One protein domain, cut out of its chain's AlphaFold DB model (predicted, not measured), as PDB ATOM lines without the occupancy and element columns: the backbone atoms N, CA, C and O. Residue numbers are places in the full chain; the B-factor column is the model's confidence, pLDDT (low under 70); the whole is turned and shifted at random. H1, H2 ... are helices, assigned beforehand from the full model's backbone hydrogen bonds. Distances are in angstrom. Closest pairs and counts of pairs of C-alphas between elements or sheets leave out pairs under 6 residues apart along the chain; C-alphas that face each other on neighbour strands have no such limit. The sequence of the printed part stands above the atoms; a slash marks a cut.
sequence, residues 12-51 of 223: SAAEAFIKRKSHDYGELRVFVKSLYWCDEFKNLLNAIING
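What this domain is: This is residues 12 to 51 of the 223 residues of an uncharacterized protein of Acinetobacter baumannii 21072 (UniProt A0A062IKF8). Two helices are set well apart along the length of a thin, rod-like outline, and a long looping link bridges them. The link turns at the far end of H1, folds back past H1 with residues 26 to 31, and bows out to one side on its way to H2, which sticks out at the other end of the rod. The printed part has 40 residues, with two named helices in the order H1, H2 and no named strand, and its class is all helix. The whole is only just loose, close to extended, with a radius of gyration of the C-alphas of 13.3 A and spans of 40 by 18 by 16 A.

Where its parts are: H1 covers residues 12 to 21 and begins at C-alpha 12, at (163.301, 170.010, 172.583); it measures 14.1 A from first to last C-alpha. Residues 22 to 38 hold no named element, though residues 35 to 37 are a short helical run. H2 covers residues 39 to 49, measures 15.0 A, and ends at C-alpha 49, at (142.178, 174.530, 157.695).

How they stand to each other: H1 and H2 are apart, with no C-alpha of the one within 8 A of the other. They are joined by a long link of 17 residues. In H1 and H2 every O i to N i+4 pair is within hydrogen-bond range. Residues 20 to 25 stand free, and so do residues 32 to 51, of which 39 to 49 belong to H2.

The domain as a whole: The two C-alphas farthest apart are those of Gly 26 and Gly 51, 40.7 A. The printed part has no cut. The mean pLDDT of the printed part is 81.5, and Ser 34 is the one printed residue under 70.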
ATOM      1  N   SER A  12     162.212 170.745 173.238       82.06
ATOM      2  CA  SER A  12     163.301 170.010 172.583       82.06
ATOM      3  C   SER A  12     163.713 170.658 171.254       82.06
ATOM      4  O   SER A  12     164.906 170.804 170.994       82.06
ATOM      5  N   ALA A  13     162.751 171.133 170.454       80.62
ATOM      6  CA  ALA A  13     163.039 171.870 169.222       80.62
ATOM      7  C   ALA A  13     163.741 173.211 169.496       80.62
ATOM      8  O   ALA A  13     164.716 173.545 168.819       80.62
ATOM      9  N   ALA A  14     163.318 173.945 170.532       85.38
ATOM     10  CA  ALA A  14     163.982 175.183 170.943       85.38
ATOM     11  C   ALA A  14     165.426 174.940 171.419       85.38
ATOM     12  O   ALA A  14     166.342 175.663 171.027       85.38
ATOM     13  N   GLU A  15     165.661 173.894 172.210       84.94
ATOM     14  CA  GLU A  15     167.001 173.508 172.668       84.94
ATOM     15  C   GLU A  15     167.895 173.050 171.504       84.94
ATOM     16  O   GLU A  15     169.071 173.420 171.441       84.94
ATOM     17  N   ALA A  16     167.343 172.316 170.533       86.12
ATOM     18  CA  ALA A  16     168.053 171.940 169.313       86.12
ATOM     19  C   ALA A  16     168.434 173.169 168.468       86.12
ATOM     20  O   ALA A  16     169.557 173.245 167.961       86.12
ATOM     21  N   PHE A  17     167.541 174.159 168.358       86.12
ATOM     22  CA  PHE A  17     167.838 175.427 167.694       86.12
ATOM     23  C   PHE A  17     168.978 176.174 168.392       86.12
ATOM     24  O   PHE A  17     169.927 176.587 167.722       86.12
ATOM     25  N   ILE A  18     168.928 176.287 169.724       86.56
ATOM     26  CA  ILE A  18     169.989 176.910 170.530       86.56
ATOM     27  C   ILE A  18     171.320 176.200 170.296       86.56
ATOM     28  O   ILE A  18     172.322 176.853 170.019       86.56
ATOM     29  N   LYS A  19     171.333 174.864 170.332       86.88
ATOM     30  CA  LYS A  19     172.544 174.073 170.090       86.88
ATOM     31  C   LYS A  19     173.108 174.298 168.687       86.88
ATOM     32  O   LYS A  19     174.321 174.387 168.530       86.88
ATOM     33  N   ARG A  20     172.243 174.401 167.674       86.50
ATOM     34  CA  ARG A  20     172.652 174.666 166.287       86.50
ATOM     35  C   ARG A  20     173.203 176.079 166.115       86.50
ATOM     36  O   ARG A  20     174.125 176.271 165.333       86.50
ATOM     37  N   LYS A  21     172.623 177.059 166.804       87.94
ATOM     38  CA  LYS A  21     172.901 178.491 166.627       87.94
ATOM     39  C   LYS A  21     173.769 179.102 167.729       87.94
ATOM     40  O   LYS A  21     173.975 180.309 167.742       87.94
ATOM     41  N   SER A  22     174.342 178.274 168.596       83.38
ATOM     42  CA  SER A  22     175.244 178.683 169.680       83.38
ATOM     43  C   SER A  22     176.531 179.357 169.199       83.38
ATOM     44  O   SER A  22     177.182 180.044 169.974       83.38
ATOM     45  N   HIS A  23     176.910 179.161 167.933       81.69
ATOM     46  CA  HIS A  23     178.049 179.842 167.316       81.69
ATOM     47  C   HIS A  23     177.697 181.242 166.788       81.69
ATOM     48  O   HIS A  23     178.572 182.098 166.720       81.69
ATOM     49  N   ASP A  24     176.431 181.472 166.424       86.50
ATOM     50  CA  ASP A  24     175.949 182.729 165.834       86.50
ATOM     51  C   ASP A  24     175.492 183.735 166.902       86.50
ATOM     52  O   ASP A  24     175.518 184.947 166.688       86.50
ATOM     53  N   TYR A  25     175.044 183.236 168.055       78.00
ATOM     54  CA  TYR A  25     174.507 184.041 169.147       78.00
ATOM     55  C   TYR A  25     175.213 183.684 170.452       78.00
ATOM     56  O   TYR A  25     175.496 182.518 170.693       78.00
ATOM     57  N   GLY A  26     175.452 184.683 171.307       79.44
ATOM     58  CA  GLY A  26     176.085 184.486 172.614       79.44
ATOM     59  C   GLY A  26     175.228 183.652 173.572       79.44
ATOM     60  O   GLY A  26     175.313 182.430 173.602       79.44
ATOM     61  N   GLU A  27     174.395 184.302 174.388       78.19
ATOM     62  CA  GLU A  27     173.543 183.606 175.360       78.19
ATOM     63  C   GLU A  27     172.081 183.584 174.887       78.19
ATOM     64  O   GLU A  27     171.381 184.598 174.920       78.19
ATOM     65  N   LEU A  28     171.615 182.415 174.439       78.25
ATOM     66  CA  LEU A  28     170.211 182.171 174.102       78.25
ATOM     67  C   LEU A  28     169.494 181.510 175.287       78.25
ATOM     68  O   LEU A  28     170.001 180.560 175.878       78.25
ATOM     69  N   ARG A  29     168.287 181.986 175.612       76.44
ATOM     70  CA  ARG A  29     167.425 181.417 176.662       76.44
ATOM     71  C   ARG A  29     166.069 181.024 176.086       76.44
ATOM     72  O   ARG A  29     165.551 181.695 175.194       76.44
ATOM     73  N   VAL A  30     165.486 179.959 176.630       77.94
ATOM     74  CA  VAL A  30     164.126 179.525 176.297       77.94
ATOM     75  C   VAL A  30     163.138 180.264 177.193       77.94
ATOM     76  O   VAL A  30     163.260 180.228 178.416       77.94
ATOM     77  N   PHE A  31     162.142 180.902 176.585       74.12
ATOM     78  CA  PHE A  31     161.025 181.531 177.284       74.12
ATOM     79  C   PHE A  31     159.712 180.934 176.791       74.12
ATOM     80  O   PHE A  31     159.590 180.560 175.625       74.12
ATOM     81  N   VAL A  32     158.713 180.890 177.669       75.25
ATOM     82  CA  VAL A  32     157.341 180.594 177.257       75.25
ATOM     83  C   VAL A  32     156.762 181.863 176.642       75.25
ATOM     84  O   VAL A  32     156.752 182.922 177.271       75.25
ATOM     85  N   LYS A  33     156.303 181.768 175.396       70.94
ATOM     86  CA  LYS A  33     155.679 182.871 174.663       70.94
ATOM     87  C   LYS A  33     154.375 182.395 174.029       70.94
ATOM     88  O   LYS A  33     154.159 181.199 173.868       70.94
ATOM     89  N   SER A  34     153.505 183.342 173.677       68.25
ATOM     90  CA  SER A  34     152.280 183.046 172.932       68.25
ATOM     91  C   SER A  34     152.598 182.336 171.613       68.25
ATOM     92  O   SER A  34     153.430 182.811 170.832       68.25
ATOM     93  N   LEU A  35     151.875 181.242 171.353       71.69
ATOM     94  CA  LEU A  35     151.934 180.453 170.115       71.69
ATOM     95  C   LEU A  35     151.623 181.283 168.862       71.69
ATOM     96  O   LEU A  35     152.003 180.899 167.762       71.69
ATOM     97  N   TYR A  36     150.995 182.449 169.030       71.88
ATOM     98  CA  TYR A  36     150.668 183.385 167.955       71.88
ATOM     99  C   TYR A  36     151.875 183.765 167.076       71.88
ATOM    100  O   TYR A  36     151.736 183.972 165.872       71.88
ATOM    101  N   TRP A  37     153.074 183.837 167.662       70.81
ATOM    102  CA  TRP A  37     154.299 184.211 166.946       70.81
ATOM    103  C   TRP A  37     155.062 183.018 166.352       70.81
ATOM    104  O   TRP A  37     156.110 183.218 165.748       70.81
ATOM    105  N   CYS A  38     154.562 181.791 166.511       80.25
ATOM    106  CA  CYS A  38     155.224 180.583 166.029       80.25
ATOM    107  C   CYS A  38     154.774 180.247 164.602       80.25
ATOM    108  O   CYS A  38     153.607 179.933 164.368       80.25
ATOM    109  N   ASP A  39     155.702 180.281 163.648       78.56
ATOM    110  CA  ASP A  39     155.392 179.939 162.257       78.56
ATOM    111  C   ASP A  39     155.100 178.439 162.083       78.56
ATOM    112  O   ASP A  39     154.238 178.082 161.286       78.56
ATOM    113  N   GLU A  40     155.704 177.561 162.896       83.25
ATOM    114  CA  GLU A  40     155.357 176.127 162.932       83.25
ATOM    115  C   GLU A  40     153.881 175.921 163.311       83.25
ATOM    116  O   GLU A  40     153.183 175.109 162.705       83.25
ATOM    117  N   PHE A  41     153.379 176.698 164.277       84.62
ATOM    118  CA  PHE A  41     151.980 176.642 164.695       84.62
ATOM    119  C   PHE A  41     151.033 177.187 163.622       84.62
ATOM    120  O   PHE A  41     149.995 176.585 163.359       84.62
ATOM    121  N   LYS A  42     151.394 178.294 162.959       84.88
ATOM    122  CA  LYS A  42     150.607 178.833 161.837       84.88
ATOM    123  C   LYS A  42     150.531 177.841 160.680       84.88
ATOM    124  O   LYS A  42     149.463 177.671 160.103       84.88
ATOM    125  N   ASN A  43     151.635 177.163 160.371       85.69
ATOM    126  CA  ASN A  43     151.663 176.132 159.338       85.69
ATOM    127  C   ASN A  43     150.756 174.956 159.704       85.69
ATOM    128  O   ASN A  43     149.995 174.500 158.859       85.69
ATOM    129  N   LEU A  44     150.770 174.521 160.968       85.38
ATOM    130  CA  LEU A  44     149.855 173.489 161.455       85.38
ATOM    131  C   LEU A  44     148.388 173.931 161.365       85.38
ATOM    132  O   LEU A  44     147.551 173.167 160.895       85.38
ATOM    133  N   LEU A  45     148.069 175.163 161.776       85.38
ATOM    134  CA  LEU A  45     146.718 175.716 161.638       85.38
ATOM    135  C   LEU A  45     146.269 175.747 160.177       85.38
ATOM    136  O   LEU A  45     145.156 175.328 159.880       85.38
ATOM    137  N   ASN A  46     147.135 176.195 159.268       86.44
ATOM    138  CA  ASN A  46     146.841 176.207 157.839       86.44
ATOM    139  C   ASN A  46     146.631 174.790 157.300       86.44
ATOM    140  O   ASN A  46     145.688 174.574 156.553       86.44
ATOM    141  N   ALA A  47     147.441 173.817 157.719       84.56
ATOM    142  CA  ALA A  47     147.284 172.422 157.321       84.56
ATOM    143  C   ALA A  47     145.952 171.826 157.815       84.56
ATOM    144  O   ALA A  47     145.295 171.093 157.081       84.56
ATOM    145  N   ILE A  48     145.510 172.189 159.025       86.31
ATOM    146  CA  ILE A  48     144.189 171.801 159.548       86.31
ATOM    147  C   ILE A  48     143.072 172.466 158.736       86.31
ATOM    148  O   ILE A  48     142.128 171.795 158.327       86.31
ATOM    149  N   ILE A  49     143.177 173.773 158.471       87.00
ATOM    150  CA  ILE A  49     142.178 174.530 157.695       87.00
ATOM    151  C   ILE A  49     142.081 174.006 156.256       87.00
ATOM    152  O   ILE A  49     140.982 173.892 155.718       87.00
ATOM    153  N   ASN A  50     143.213 173.649 155.652       86.88
ATOM    154  CA  ASN A  50     143.295 173.095 154.303       86.88
ATOM    155  C   ASN A  50     142.902 171.610 154.241       86.88
ATOM    156  O   ASN A  50     142.784 171.063 153.147       86.88
ATOM    157  N   GLY A  51     142.695 170.951 155.386       83.38
ATOM    158  CA  GLY A  51     142.342 169.533 155.456       83.38
ATOM    159  C   GLY A  51     143.501 168.568 155.188       83.38
ATOM    160  O   GLY A  51     143.260 167.383 154.981       83.38
TER     161      GLY A  51